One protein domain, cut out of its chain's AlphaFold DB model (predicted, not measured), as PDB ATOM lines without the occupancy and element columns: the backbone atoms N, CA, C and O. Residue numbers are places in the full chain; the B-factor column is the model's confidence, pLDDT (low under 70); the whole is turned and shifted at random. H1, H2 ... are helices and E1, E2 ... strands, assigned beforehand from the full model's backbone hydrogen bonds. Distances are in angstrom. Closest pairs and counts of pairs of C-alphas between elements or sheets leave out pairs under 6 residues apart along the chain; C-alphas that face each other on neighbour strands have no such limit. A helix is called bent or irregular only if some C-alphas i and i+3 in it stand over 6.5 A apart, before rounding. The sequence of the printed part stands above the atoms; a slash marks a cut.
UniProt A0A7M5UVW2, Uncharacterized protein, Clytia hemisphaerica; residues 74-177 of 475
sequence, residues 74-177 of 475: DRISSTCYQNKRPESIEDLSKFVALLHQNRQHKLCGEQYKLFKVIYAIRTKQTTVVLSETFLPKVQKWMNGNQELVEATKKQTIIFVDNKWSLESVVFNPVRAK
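What this domain is: This is residues 74 to 177 of the 475 residues of an uncharacterized protein of Clytia hemisphaerica (UniProt A0A7M5UVW2). A long, narrow antiparallel sheet bridges two groups of helices: H1, H2 and H3 gather at one end, and the smaller H4, H5 and H6 near the other. H2 reaches back over part of the sheet with residues 89 to 96. The printed part has 104 residues, running H1 H2 H3 E1 H4 H5 E2 E3 H6, with strand order E1, E2, E3 and mixed class, helices and strands. It is loose, with a radius of gyration of the C-alphas of 17.9 A, and only just flat, spanning 56 by 31 by 17 A.

Where its parts are: H1, residues 74 to 80, begins at C-alpha 74 (-2.342, -39.078, 49.883). H2, residues 89 to 101, measures 19.6 A and is irregular: C-alphas 90 and 93 are 7.2 A apart. H3, residues 106 to 118, measures 18.4 A, and E1, residues 119 to 127, 26.6 A. H4 is residues 135 to 141 and H5 146 to 153. E2, residues 154 to 162, measures 26.7 A. E3 is residues 168 to 171; H6, residues 173 to 177, ends at C-alpha 177 (29.419, -32.297, 46.144).

How they stand to each other: E1 and E2 are antiparallel, with N 122 and O 159 at 2.9 A. E2 and E3 form a hairpin, with N 160 and O 169 at 3.0 A. H2 is on the sheet at a height of 10.7 A. H3 touches H2 at a steep tilt of 49 degrees, opposite ways, the closest C-alphas being Leu 99 and Cys 108, 5.1 A. H1 touches H3, about perpendicular at 89 degrees, closest at Cys 80 and Cys 108, C-alphas 5.6 A apart. H5 only grazes the sheet with residues 148 to 153, and H6 with 173 to 175. H5 only just touches H4, closest C-alphas Gln 139 and Val 149, 6.1 A, and only just touches H6, Thr 152 and Val 174, 6.4 A, each with 3 pairs within 8 A. H1 and H4 are apart. Every O i to N i+4 pair is within hydrogen-bond range in H1, H3 and H4; H2 has 7 of 9, H5 3 of 4, and H6 0 of 1, with 2 of 2 O i to N i+3 pairs.

The domain as a whole: The farthest C-alphas, Lys 106 and Thr 133, are 56.6 A apart. The printed part has no cut and no long link. Its mean pLDDT is 94.7, and no printed residue is under 70.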
ATOM      1  N   ASP A  74      -2.099 -38.357  48.623       96.81
ATOM      2  CA  ASP A  74      -2.342 -39.078  49.883       96.81
ATOM      3  C   ASP A  74      -3.134 -40.373  49.673       96.81
ATOM      4  O   ASP A  74      -2.839 -41.397  50.296       96.81
ATOM      5  N   ARG A  75      -4.083 -40.385  48.728       97.25
ATOM      6  CA  ARG A  75      -4.786 -41.611  48.337       97.25
ATOM      7  C   ARG A  75      -3.840 -42.601  47.661       97.25
ATOM      8  O   ARG A  75      -3.898 -43.791  47.957       97.25
ATOM      9  N   ILE A  76      -2.956 -42.132  46.780       97.81
ATOM     10  CA  ILE A  76      -1.941 -42.988  46.142       97.81
ATOM     11  C   ILE A  76      -0.961 -43.531  47.192       97.81
ATOM     12  O   ILE A  76      -0.662 -44.720  47.189       97.81
ATOM     13  N   SER A  77      -0.501 -42.694  48.120       97.50
ATOM     14  CA  SER A  77       0.462 -43.054  49.162       97.50
ATOM     15  C   SER A  77      -0.099 -44.092  50.132       97.50
ATOM     16  O   SER A  77       0.529 -45.132  50.347       97.50
ATOM     17  N   SER A  78      -1.309 -43.878  50.649       97.44
ATOM     18  CA  SER A  78      -1.989 -44.845  51.522       97.44
ATOM     19  C   SER A  78      -2.265 -46.174  50.820       97.44
ATOM     20  O   SER A  78      -1.959 -47.232  51.365       97.44
ATOM     21  N   THR A  79      -2.764 -46.130  49.582       97.69
ATOM     22  CA  THR A  79      -3.173 -47.333  48.838       97.69
ATOM     23  C   THR A  79      -1.982 -48.119  48.283       97.69
ATOM     24  O   THR A  79      -1.964 -49.345  48.338       97.69
ATOM     25  N   CYS A  80      -0.990 -47.432  47.715       98.00
ATOM     26  CA  CYS A  80       0.058 -48.057  46.907       98.00
ATOM     27  C   CYS A  80       1.432 -48.083  47.580       98.00
ATOM     28  O   CYS A  80       2.268 -48.899  47.189       98.00
ATOM     29  N   TYR A  81       1.683 -47.216  48.569       97.75
ATOM     30  CA  TYR A  81       2.999 -47.057  49.202       97.75
ATOM     31  C   TYR A  81       3.010 -47.324  50.705       97.75
ATOM     32  O   TYR A  81       4.034 -47.084  51.341       97.75
ATOM     33  N   GLN A  82       1.912 -47.814  51.289       94.69
ATOM     34  CA  GLN A  82       1.815 -48.037  52.738       94.69
ATOM     35  C   GLN A  82       2.110 -46.746  53.530       94.69
ATOM     36  O   GLN A  82       2.862 -46.765  54.501       94.69
ATOM     37  N   ASN A  83       1.580 -45.606  53.067       95.81
ATOM     38  CA  ASN A  83       1.814 -44.263  53.621       95.81
ATOM     39  C   ASN A  83       3.266 -43.756  53.548       95.81
ATOM     40  O   ASN A  83       3.592 -42.720  54.126       95.81
ATOM     41  N   LYS A  84       4.155 -44.445  52.822       96.56
ATOM     42  CA  LYS A  84       5.513 -43.954  52.555       96.56
ATOM     43  C   LYS A  84       5.486 -42.893  51.454       96.56
ATOM     44  O   LYS A  84       4.572 -42.847  50.621       96.56
ATOM     45  N   ARG A  85       6.520 -42.053  51.434       95.69
ATOM     46  CA  ARG A  85       6.714 -40.992  50.440       95.69
ATOM     47  C   ARG A  85       8.137 -41.079  49.889       95.69
ATOM     48  O   ARG A  85       9.044 -41.313  50.685       95.69
ATOM     49  N   PRO A  86       8.339 -40.966  48.567       95.69
ATOM     50  CA  PRO A  86       9.684 -40.822  48.031       95.69
ATOM     51  C   PRO A  86      10.218 -39.448  48.441       95.69
ATOM     52  O   PRO A  86       9.471 -38.464  48.429       95.69
ATOM     53  N   GLU A  87      11.487 -39.390  48.832       95.25
ATOM     54  CA  GLU A  87      12.130 -38.153  49.293       95.25
ATOM     55  C   GLU A  87      13.343 -37.772  48.443       95.25
ATOM     56  O   GLU A  87      13.828 -36.643  48.534       95.25
ATOM     57  N   SER A  88      13.806 -38.691  47.594       95.25
ATOM     58  CA  SER A  88      14.925 -38.491  46.684       95.25
ATOM     59  C   SER A  88      14.703 -39.186  45.343       95.25
ATOM     60  O   SER A  88      13.956 -40.161  45.227       95.25
ATOM     61  N   ILE A  89      15.417 -38.734  44.311       94.44
ATOM     62  CA  ILE A  89      15.520 -39.444  43.034       94.44
ATOM     63  C   ILE A  89      16.052 -40.879  43.195       94.44
ATOM     64  O   ILE A  89      15.712 -41.754  42.399       94.44
ATOM     65  N   GLU A  90      16.830 -41.147  44.248       93.62
ATOM     66  CA  GLU A  90      17.326 -42.487  44.584       93.62
ATOM     67  C   GLU A  90      16.199 -43.457  44.975       93.62
ATOM     68  O   GLU A  90      16.306 -44.663  44.738       93.62
ATOM     69  N   ASP A  91      15.069 -42.943  45.471       95.19
ATOM     70  CA  ASP A  91      13.900 -43.747  45.834       95.19
ATOM     71  C   ASP A  91      13.067 -44.192  44.624       95.19
ATOM     72  O   ASP A  91      12.195 -45.060  44.749       95.19
ATOM     73  N   LEU A  92      13.299 -43.616  43.442       94.44
ATOM     74  CA  LEU A  92      12.383 -43.738  42.312       94.44
ATOM     75  C   LEU A  92      12.126 -45.204  41.917       94.44
ATOM     76  O   LEU A  92      10.974 -45.634  41.827       94.44
ATOM     77  N   SER A  93      13.186 -46.004  41.763       94.88
ATOM     78  CA  SER A  93      13.077 -47.431  41.414       94.88
ATOM     79  C   SER A  93      12.293 -48.231  42.460       94.88
ATOM     80  O   SER A  93      11.494 -49.100  42.110       94.88
ATOM     81  N   LYS A  94      12.475 -47.915  43.748       96.38
ATOM     82  CA  LYS A  94      11.778 -48.569  44.863       96.38
ATOM     83  C   LYS A  94      10.280 -48.266  44.834       96.38
ATOM     84  O   LYS A  94       9.477 -49.185  44.965       96.38
ATOM     85  N   PHE A  95       9.886 -47.011  44.628       97.38
ATOM     86  CA  PHE A  95       8.465 -46.643  44.600       97.38
ATOM     87  C   PHE A  95       7.747 -47.163  43.352       97.38
ATOM     88  O   PHE A  95       6.610 -47.626  43.448       97.38
ATOM     89  N   VAL A  96       8.424 -47.212  42.203       96.75
ATOM     90  CA  VAL A  96       7.882 -47.873  41.006       96.75
ATOM     91  C   VAL A  96       7.713 -49.381  41.233       96.75
ATOM     92  O   VAL A  96       6.711 -49.958  40.802       96.75
ATOM     93  N   ALA A  97       8.635 -50.027  41.956       97.12
ATOM     94  CA  ALA A  97       8.486 -51.427  42.349       97.12
ATOM     95  C   ALA A  97       7.296 -51.642  43.300       97.12
ATOM     96  O   ALA A  97       6.571 -52.620  43.133       97.12
ATOM     97  N   LEU A  98       7.029 -50.720  44.234       97.81
ATOM     98  CA  LEU A  98       5.837 -50.775  45.093       97.81
ATOM     99  C   LEU A  98       4.535 -50.668  44.283       97.81
ATOM    100  O   LEU A  98       3.616 -51.454  44.510       97.81
ATOM    101  N   LEU A  99       4.465 -49.771  43.287       97.88
ATOM    102  CA  LEU A  99       3.318 -49.720  42.366       97.88
ATOM    103  C   LEU A  99       3.112 -51.064  41.653       97.88
ATOM    104  O   LEU A  99       1.983 -51.536  41.527       97.88
ATOM    105  N   HIS A 100       4.203 -51.695  41.209       97.62
ATOM    106  CA  HIS A 100       4.153 -52.996  40.552       97.62
ATOM    107  C   HIS A 100       3.701 -54.119  41.493       97.62
ATOM    108  O   HIS A 100       2.882 -54.950  41.103       97.62
ATOM    109  N   GLN A 101       4.226 -54.170  42.717       97.69
ATOM    110  CA  GLN A 101       3.856 -55.174  43.719       97.69
ATOM    111  C   GLN A 101       2.364 -55.084  44.053       97.69
ATOM    112  O   GLN A 101       1.673 -56.098  44.063       97.69
ATOM    113  N   ASN A 102       1.846 -53.861  44.189       97.44
ATOM    114  CA  ASN A 102       0.449 -53.595  44.528       97.44
ATOM    115  C   ASN A 102      -0.478 -53.478  43.302       97.44
ATOM    116  O   ASN A 102      -1.626 -53.055  43.432       97.44
ATOM    117  N   ARG A 103      -0.022 -53.868  42.100       97.31
ATOM    118  CA  ARG A 103      -0.739 -53.653  40.824       97.31
ATOM    119  C   ARG A 103      -2.107 -54.328  40.712       97.31
ATOM    120  O   ARG A 103      -2.861 -53.983  39.808       97.31
ATOM    121  N   GLN A 104      -2.407 -55.289  41.587       97.31
ATOM    122  CA  GLN A 104      -3.728 -55.922  41.653       97.31
ATOM    123  C   GLN A 104      -4.806 -54.914  42.068       97.31
ATOM    124  O   GLN A 104      -5.948 -55.002  41.625       97.31
ATOM    125  N   HIS A 105      -4.439 -53.903  42.862       98.12
ATOM    126  CA  HIS A 105      -5.311 -52.769  43.105       98.12
ATOM    127  C   HIS A 105      -5.315 -51.851  41.873       98.12
ATOM    128  O   HIS A 105      -4.270 -51.320  41.487       98.12
ATOM    129  N   LYS A 106      -6.502 -51.601  41.296       97.56
ATOM    130  CA  LYS A 106      -6.687 -50.836  40.043       97.56
ATOM    131  C   LYS A 106      -5.890 -49.526  40.012       97.56
ATOM    132  O   LYS A 106      -5.151 -49.290  39.063       97.56
ATOM    133  N   LEU A 107      -5.977 -48.725  41.081       97.62
ATOM    134  CA  LEU A 107      -5.241 -47.457  41.190       97.62
ATOM    135  C   LEU A 107      -3.725 -47.646  41.011       97.62
ATOM    136  O   LEU A 107      -3.109 -46.931  40.225       97.62
ATOM    137  N   CYS A 108      -3.120 -48.608  41.709       98.19
ATOM    138  CA  CYS A 108      -1.675 -48.827  41.673       98.19
ATOM    139  C   CYS A 108      -1.234 -49.412  40.329       98.19
ATOM    140  O   CYS A 108      -0.207 -49.000  39.790       98.19
ATOM    141  N   GLY A 109      -2.042 -50.312  39.754       97.88
ATOM    142  CA  GLY A 109      -1.826 -50.844  38.409       97.88
ATOM    143  C   GLY A 109      -1.853 -49.754  37.333       97.88
ATOM    144  O   GLY A 109      -0.983 -49.733  36.463       97.88
ATOM    145  N   GLU A 110      -2.790 -48.807  37.422       96.12
ATOM    146  CA  GLU A 110      -2.861 -47.646  36.526       96.12
ATOM    147  C   GLU A 110      -1.640 -46.731  36.680       96.12
ATOM    148  O   GLU A 110      -1.006 -46.405  35.674       96.12
ATOM    149  N   GLN A 111      -1.242 -46.380  37.912       97.38
ATOM    150  CA  GLN A 111      -0.040 -45.562  38.140       97.38
ATOM    151  C   GLN A 111       1.227 -46.252  37.615       97.38
ATOM    152  O   GLN A 111       2.042 -45.621  36.940       97.38
ATOM    153  N   TYR A 112       1.380 -47.558  37.869       98.06
ATOM    154  CA  TYR A 112       2.501 -48.345  37.354       98.06
ATOM    155  C   TYR A 112       2.536 -48.338  35.823       98.06
ATOM    156  O   TYR A 112       3.593 -48.132  35.222       98.06
ATOM    157  N   LYS A 113       1.376 -48.542  35.183       96.88
ATOM    158  CA  LYS A 113       1.246 -48.536  33.723       96.88
ATOM    159  C   LYS A 113       1.638 -47.178  33.149       96.88
ATOM    160  O   LYS A 113       2.453 -47.146  32.233       96.88
ATOM    161  N   LEU A 114       1.113 -46.079  33.695       96.25
ATOM    162  CA  LEU A 114       1.455 -44.728  33.245       96.25
ATOM    163  C   LEU A 114       2.950 -44.454  33.385       96.25
ATOM    164  O   LEU A 114       3.585 -44.050  32.410       96.25
ATOM    165  N   PHE A 115       3.527 -44.758  34.553       97.94
ATOM    166  CA  PHE A 115       4.959 -44.596  34.776       97.94
ATOM    167  C   PHE A 115       5.761 -45.366  33.723       97.94
ATOM    168  O   PHE A 115       6.566 -44.777  33.009       97.94
ATOM    169  N   LYS A 116       5.496 -46.670  33.570       97.31
ATOM    170  CA  LYS A 116       6.220 -47.536  32.632       97.31
ATOM    171  C   LYS A 116       6.013 -47.122  31.178       97.31
ATOM    172  O   LYS A 116       6.877 -47.396  30.352       97.31
ATOM    173  N   VAL A 117       4.883 -46.513  30.818       97.25
ATOM    174  CA  VAL A 117       4.610 -46.050  29.448       97.25
ATOM    175  C   VAL A 117       5.379 -44.771  29.129       97.25
ATOM    176  O   VAL A 117       5.884 -44.666  28.010       97.25
ATOM    177  N   ILE A 118       5.525 -43.848  30.081       98.00
ATOM    178  CA  ILE A 118       6.210 -42.570  29.844       98.00
ATOM    179  C   ILE A 118       7.712 -42.683  30.091       98.00
ATOM    180  O   ILE A 118       8.498 -42.240  29.260       98.00
ATOM    181  N   TYR A 119       8.117 -43.325  31.183       98.44
ATOM    182  CA  TYR A 119       9.490 -43.298  31.670       98.44
ATOM    183  C   TYR A 119      10.159 -44.669  31.662       98.44
ATOM    184  O   TYR A 119       9.522 -45.716  31.810       98.44
ATOM    185  N   ALA A 120      11.480 -44.646  31.520       97.88
ATOM    186  CA  ALA A 120      12.365 -45.750  31.853       97.88
ATOM    187  C   ALA A 120      13.403 -45.275  32.878       97.88
ATOM    188  O   ALA A 120      13.891 -44.151  32.790       97.88
ATOM    189  N   ILE A 121      13.736 -46.140  33.838       97.31
ATOM    190  CA  ILE A 121      14.778 -45.888  34.840       97.31
ATOM    191  C   ILE A 121      15.852 -46.951  34.680       97.31
ATOM    192  O   ILE A 121      15.541 -48.138  34.558       97.31
ATOM    193  N   ARG A 122      17.116 -46.538  34.711       95.44
ATOM    194  CA  ARG A 122      18.258 -47.453  34.758       95.44
ATOM    195  C   ARG A 122      19.194 -47.005  35.866       95.44
ATOM    196  O   ARG A 122      19.645 -45.865  35.869       95.44
ATOM    197  N   THR A 123      19.517 -47.909  36.780       94.62
ATOM    198  CA  THR A 123      20.468 -47.649  37.861       94.62
ATOM    199  C   THR A 123      21.748 -48.425  37.590       94.62
ATOM    200  O   THR A 123      21.701 -49.610  37.268       94.62
ATOM    201  N   LYS A 124      22.896 -47.758  37.700       94.25
ATOM    202  CA  LYS A 124      24.218 -48.370  37.566       94.25
ATOM    203  C   LYS A 124      25.020 -48.136  38.835       94.25
ATOM    204  O   LYS A 124      24.987 -47.038  39.383       94.25
ATOM    205  N   GLN A 125      25.750 -49.158  39.260       94.31
ATOM    206  CA  GLN A 125      26.741 -49.053  40.324       94.31
ATOM    207  C   GLN A 125      28.126 -48.934  39.699       94.31
ATOM    208  O   GLN A 125      28.425 -49.626  38.725       94.31
ATOM    209  N   THR A 126      28.961 -48.052  40.238       93.50
ATOM    210  CA  THR A 126      30.349 -47.902  39.801       93.50
ATOM    211  C   THR A 126      31.280 -47.729  40.987       93.50
ATOM    212  O   THR A 126      30.912 -47.139  42.004       93.50
ATOM    213  N   THR A 127      32.510 -48.207  40.818       95.00
ATOM    214  CA  THR A 127      33.572 -48.089  41.815       95.00
ATOM    215  C   THR A 127      34.659 -47.149  41.306       95.00
ATOM    216  O   THR A 127      35.014 -47.186  40.129       95.00
ATOM    217  N   VAL A 128      35.191 -46.312  42.192       94.31
ATOM    218  CA  VAL A 128      36.340 -45.438  41.940       94.31
ATOM    219  C   VAL A 128      37.457 -45.822  42.900       94.31
ATOM    220  O   VAL A 128      37.250 -45.883  44.111       94.31
ATOM    221  N   VAL A 129      38.651 -46.063  42.359       94.81
ATOM    222  CA  VAL A 129      39.860 -46.314  43.151       94.81
ATOM    223  C   VAL A 129      40.604 -44.994  43.320       94.81
ATOM    224  O   VAL A 129      40.961 -44.345  42.338       94.81
ATOM    225  N   LEU A 130      40.812 -44.582  44.569       94.19
ATOM    226  CA  LEU A 130      41.577 -43.384  44.911       94.19
ATOM    227  C   LEU A 130      43.001 -43.800  45.273       94.19
ATOM    228  O   LEU A 130      43.179 -44.667  46.126       94.19
ATOM    229  N   SER A 131      44.006 -43.181  44.649       95.81
ATOM    230  CA  SER A 131      45.395 -43.375  45.073       95.81
ATOM    231  C   SER A 131      45.616 -42.796  46.471       95.81
ATOM    232  O   SER A 131      44.938 -41.846  46.876       95.81
ATOM    233  N   GLU A 132      46.619 -43.312  47.184       94.56
ATOM    234  CA  GLU A 132      47.026 -42.799  48.500       94.56
ATOM    235  C   GLU A 132      47.343 -41.299  48.456       94.56
ATOM    236  O   GLU A 132      46.973 -40.548  49.353       94.56
ATOM    237  N   THR A 133      47.944 -40.834  47.359       96.31
ATOM    238  CA  THR A 133      48.265 -39.419  47.136       96.31
ATOM    239  C   THR A 133      47.044 -38.552  46.827       96.31
ATOM    240  O   THR A 133      47.074 -37.342  47.050       96.31
ATOM    241  N   PHE A 134      45.955 -39.135  46.315       95.06
ATOM    242  CA  PHE A 134      44.752 -38.392  45.942       95.06
ATOM    243  C   PHE A 134      43.697 -38.367  47.053       95.06
ATOM    244  O   PHE A 134      42.968 -37.380  47.176       95.06
ATOM    245  N   LEU A 135      43.641 -39.400  47.898       94.38
ATOM    246  CA  LEU A 135      42.683 -39.501  48.999       94.38
ATOM    247  C   LEU A 135      42.666 -38.258  49.919       94.38
ATOM    248  O   LEU A 135      41.568 -37.741  50.149       94.38
ATOM    249  N   PRO A 136      43.812 -37.685  50.354       94.69
ATOM    250  CA  PRO A 136      43.815 -36.461  51.162       94.69
ATOM    251  C   PRO A 136      43.136 -35.275  50.463       94.69
ATOM    252  O   PRO A 136      42.468 -34.454  51.094       94.69
ATOM    253  N   LYS A 137      43.254 -35.186  49.131       93.75
ATOM    254  CA  LYS A 137      42.624 -34.122  48.338       93.75
ATOM    255  C   LYS A 137      41.106 -34.292  48.276       93.75
ATOM    256  O   LYS A 137      40.384 -33.308  48.419       93.75
ATOM    257  N   VAL A 138      40.625 -35.525  48.112       92.06
ATOM    258  CA  VAL A 138      39.186 -35.843  48.135       92.06
ATOM    259  C   VAL A 138      38.594 -35.595  49.524       92.06
ATOM    260  O   VAL A 138      37.538 -34.975  49.624       92.06
ATOM    261  N   GLN A 139      39.296 -35.984  50.593       92.12
ATOM    262  CA  GLN A 139      38.897 -35.681  51.972       92.12
ATOM    263  C   GLN A 139      38.741 -34.175  52.193       92.12
ATOM    264  O   GLN A 139      37.728 -33.738  52.739       92.12
ATOM    265  N   LYS A 140      39.688 -33.369  51.693       91.25
ATOM    266  CA  LYS A 140      39.586 -31.906  51.750       91.25
ATOM    267  C   LYS A 140      38.359 -31.380  51.002       91.25
ATOM    268  O   LYS A 140      37.676 -30.506  51.518       91.25
ATOM    269  N   TRP A 141      38.055 -31.901  49.810       90.00
ATOM    270  CA  TRP A 141      36.865 -31.485  49.049       90.00
ATOM    271  C   TRP A 141      35.546 -31.806  49.754       90.00
ATOM    272  O   TRP A 141      34.577 -31.076  49.577       90.00
ATOM    273  N   MET A 142      35.518 -32.873  50.550       89.56
ATOM    274  CA  MET A 142      34.349 -33.294  51.323       89.56
ATOM    275  C   MET A 142      34.335 -32.717  52.745       89.56
ATOM    276  O   MET A 142      33.579 -33.195  53.588       89.56
ATOM    277  N   ASN A 143      35.167 -31.706  53.034       87.88
ATOM    278  CA  ASN A 143      35.307 -31.091  54.359       87.88
ATOM    279  C   ASN A 143      35.570 -32.117  55.480       87.88
ATOM    280  O   ASN A 143      35.059 -31.985  56.587       87.88
ATOM    281  N   GLY A 144      36.326 -33.177  55.179       86.81
ATOM    282  CA  GLY A 144      36.639 -34.249  56.127       86.81
ATOM    283  C   GLY A 144      35.494 -35.227  56.415       86.81
ATOM    284  O   GLY A 144      35.678 -36.134  57.223       86.81
ATOM    285  N   ASN A 145      34.332 -35.096  55.763       90.19
ATOM    286  CA  ASN A 145      33.212 -36.017  55.949       90.19
ATOM    287  C   ASN A 145      33.539 -37.396  55.346       90.19
ATOM    288  O   ASN A 145      33.561 -37.563  54.125       90.19
ATOM    289  N   GLN A 146      33.773 -38.385  56.214       91.25
ATOM    290  CA  GLN A 146      34.172 -39.733  55.804       91.25
ATOM    291  C   GLN A 146      33.075 -40.473  55.031       91.25
ATOM    292  O   GLN A 146      33.389 -41.180  54.081       91.25
ATOM    293  N   GLU A 147      31.795 -40.269  55.355       90.50
ATOM    294  CA  GLU A 147      30.687 -40.890  54.615       90.50
ATOM    295  C   GLU A 147      30.648 -40.406  53.165       90.50
ATOM    296  O   GLU A 147      30.516 -41.204  52.239       90.50
ATOM    297  N   LEU A 148      30.834 -39.100  52.947       89.12
ATOM    298  CA  LEU A 148      30.909 -38.535  51.602       89.12
ATOM    299  C   LEU A 148      32.152 -39.021  50.855       89.12
ATOM    300  O   LEU A 148      32.068 -39.287  49.658       89.12
ATOM    301  N   VAL A 149      33.289 -39.172  51.540       91.00
ATOM    302  CA  VAL A 149      34.510 -39.743  50.949       91.00
ATOM    303  C   VAL A 149      34.273 -41.189  50.519       91.00
ATOM    304  O   VAL A 149      34.590 -41.533  49.381       91.00
ATOM    305  N   GLU A 150      33.658 -42.023  51.354       91.25
ATOM    306  CA  GLU A 150      33.297 -43.392  50.973       91.25
ATOM    307  C   GLU A 150      32.272 -43.422  49.830       91.25
ATOM    308  O   GLU A 150      32.421 -44.206  48.889       91.25
ATOM    309  N   ALA A 151      31.303 -42.504  49.821       90.31
ATOM    310  CA  ALA A 151      30.363 -42.352  48.712       90.31
ATOM    311  C   ALA A 151      31.067 -41.995  47.388       90.31
ATOM    312  O   ALA A 151      30.608 -42.399  46.322       90.31
ATOM    313  N   THR A 152      32.222 -41.310  47.405       92.31
ATOM    314  CA  THR A 152      33.003 -41.106  46.167       92.31
ATOM    315  C   THR A 152      33.571 -42.400  45.592       92.31
ATOM    316  O   THR A 152      33.735 -42.490  44.373       92.31
ATOM    317  N   LYS A 153      33.838 -43.407  46.434       93.62
ATOM    318  CA  LYS A 153      34.398 -44.698  46.015       93.62
ATOM    319  C   LYS A 153      33.340 -45.630  45.446       93.62
ATOM    320  O   LYS A 153      33.665 -46.416  44.564       93.62
ATOM    321  N   LYS A 154      32.095 -45.558  45.925       93.50
ATOM    322  CA  LYS A 154      30.974 -46.386  45.456       93.50
ATOM    323  C   LYS A 154      29.795 -45.493  45.104       93.50
ATOM    324  O   LYS A 154      29.130 -44.967  45.989       93.50
ATOM    325  N   GLN A 155      29.548 -45.328  43.811       92.94
ATOM    326  CA  GLN A 155      28.559 -44.376  43.318       92.94
ATOM    327  C   GLN A 155      27.400 -45.087  42.628       92.94
ATOM    328  O   GLN A 155      27.603 -45.922  41.742       92.94
ATOM    329  N   THR A 156      26.192 -44.650  42.972       90.94
ATOM    330  CA  THR A 156      24.967 -44.969  42.242       90.94
ATOM    331  C   THR A 156      24.717 -43.893  41.186       90.94
ATOM    332  O   THR A 156      24.662 -42.703  41.494       90.94
ATOM    333  N   ILE A 157      24.544 -44.305  39.932       94.19
ATOM    334  CA  ILE A 157      24.204 -43.427  38.807       94.19
ATOM    335  C   ILE A 157      22.813 -43.800  38.307       94.19
ATOM    336  O   ILE A 157      22.563 -44.960  37.970       94.19
ATOM    337  N   ILE A 158      21.917 -42.820  38.235       95.81
ATOM    338  CA  ILE A 158      20.513 -43.027  37.870       95.81
ATOM    339  C   ILE A 158      20.244 -42.320  36.550       95.81
ATOM    340  O   ILE A 158      20.406 -41.110  36.434       95.81
ATOM    341  N   PHE A 159      19.825 -43.088  35.555       96.75
ATOM    342  CA  PHE A 159      19.365 -42.592  34.268       96.75
ATOM    343  C   PHE A 159      17.843 -42.607  34.270       96.75
ATOM    344  O   PHE A 159      17.243 -43.631  34.615       96.75
ATOM    345  N   VAL A 160      17.236 -41.500  33.858       97.94
ATOM    346  CA  VAL A 160      15.793 -41.415  33.623       97.94
ATOM    347  C   VAL A 160      15.583 -40.938  32.194       97.94
ATOM    348  O   VAL A 160      16.151 -39.928  31.784       97.94
ATOM    349  N   ASP A 161      14.780 -41.682  31.440       98.00
ATOM    350  CA  ASP A 161      14.482 -41.407  30.038       98.00
ATOM    351  C   ASP A 161      12.970 -41.223  29.870       98.00
ATOM    352  O   ASP A 161      12.193 -42.107  30.242       98.00
ATOM    353  N   ASN A 162      12.542 -40.105  29.285       98.19
ATOM    354  CA  ASN A 162      11.181 -39.924  28.796       98.19
ATOM    355  C   ASN A 162      11.095 -40.510  27.385       98.19
ATOM    356  O   ASN A 162      11.666 -39.984  26.429       98.19
ATOM    357  N   LYS A 163      10.356 -41.607  27.246       97.81
ATOM    358  CA  LYS A 163      10.295 -42.407  26.018       97.81
ATOM    359  C   LYS A 163       9.556 -41.724  24.870       97.81
ATOM    360  O   LYS A 163       9.674 -42.175  23.735       97.81
ATOM    361  N   TRP A 164       8.797 -40.666  25.157       97.25
ATOM    362  CA  TRP A 164       8.025 -39.931  24.156       97.25
ATOM    363  C   TRP A 164       8.722 -38.642  23.750       97.25
ATOM    364  O   TRP A 164       8.939 -38.422  22.563       97.25
ATOM    365  N   SER A 165       9.118 -37.806  24.717       95.69
ATOM    366  CA  SER A 165       9.822 -36.553  24.413       95.69
ATOM    367  C   SER A 165      11.295 -36.750  24.042       95.69
ATOM    368  O   SER A 165      11.921 -35.818  23.527       95.69
ATOM    369  N   LEU A 166      11.838 -37.949  24.298       95.69
ATOM    370  CA  LEU A 166      13.256 -38.295  24.164       95.69
ATOM    371  C   LEU A 166      14.162 -37.402  25.021       95.69
ATOM    372  O   LEU A 166      15.323 -37.164  24.696       95.69
ATOM    373  N   GLU A 167      13.615 -36.856  26.105       96.44
ATOM    374  CA  GLU A 167      14.399 -36.158  27.112       96.44
ATOM    375  C   GLU A 167      14.992 -37.172  28.082       96.44
ATOM    376  O   GLU A 167      14.269 -37.966  28.683       96.44
ATOM    377  N   SER A 168      16.309 -37.112  28.241       96.12
ATOM    378  CA  SER A 168      17.080 -38.018  29.083       96.12
ATOM    379  C   SER A 168      17.963 -37.230  30.034       96.12
ATOM    380  O   SER A 168      18.521 -36.187  29.678       96.12
ATOM    381  N   VAL A 169      18.107 -37.756  31.246       97.00
ATOM    382  CA  VAL A 169      18.923 -37.158  32.299       97.00
ATOM    383  C   VAL A 169      19.724 -38.222  33.034       97.00
ATOM    384  O   VAL A 169      19.304 -39.374  33.171       97.00
ATOM    385  N   VAL A 170      20.876 -37.803  33.545       95.69
ATOM    386  CA  VAL A 170      21.690 -38.573  34.481       95.69
ATOM    387  C   VAL A 170      21.781 -37.829  35.800       95.69
ATOM    388  O   VAL A 170      22.211 -36.676  35.835       95.69
ATOM    389  N   PHE A 171      21.433 -38.526  36.876       94.62
ATOM    390  CA  PHE A 171      21.636 -38.092  38.248       94.62
ATOM    391  C   PHE A 171      22.807 -38.848  38.871       94.62
ATOM    392  O   PHE A 171      22.926 -40.072  38.757       94.62
ATOM    393  N   ASN A 172      23.661 -38.101  39.564       92.12
ATOM    394  CA  ASN A 172      24.694 -38.641  40.437       92.12
ATOM    395  C   ASN A 172      24.763 -37.767  41.705       92.12
ATOM    396  O   ASN A 172      25.311 -36.660  41.642       92.12
ATOM    397  N   PRO A 173      24.230 -38.239  42.849       85.31
ATOM    398  CA  PRO A 173      24.185 -37.470  44.097       85.31
ATOM    399  C   PRO A 173      25.556 -36.976  44.576       85.31
ATOM    400  O   PRO A 173      25.681 -35.865  45.096       85.31
ATOM    401  N   VAL A 174      26.619 -37.753  44.340       87.56
ATOM    402  CA  VAL A 174      27.990 -37.392  44.732       87.56
ATOM    403  C   VAL A 174      28.520 -36.233  43.887       87.56
ATOM    404  O   VAL A 174      29.235 -35.363  44.386       87.56
ATOM    405  N   ARG A 175      28.123 -36.148  42.612       85.62
ATOM    406  CA  ARG A 175      28.547 -35.070  41.703       85.62
ATOM    407  C   ARG A 175      28.095 -33.688  42.184       85.62
ATOM    408  O   ARG A 175      28.803 -32.704  41.954       85.62
ATOM    409  N   ALA A 176      26.991 -33.620  42.926       79.38
ATOM    410  CA  ALA A 176      26.511 -32.411  43.595       79.38
ATOM    411  C   ALA A 176      27.496 -31.829  44.618       79.38
ATOM    412  O   ALA A 176      27.396 -30.651  44.961       79.38
ATOM    413  N   LYS A 177      28.435 -32.644  45.110       82.69
ATOM    414  CA  LYS A 177      29.419 -32.297  46.144       82.69
ATOM    415  C   LYS A 177      30.807 -31.981  45.575       82.69
ATOM    416  O   LYS A 177      31.765 -31.841  46.326       82.69
TER     417      LYS A 177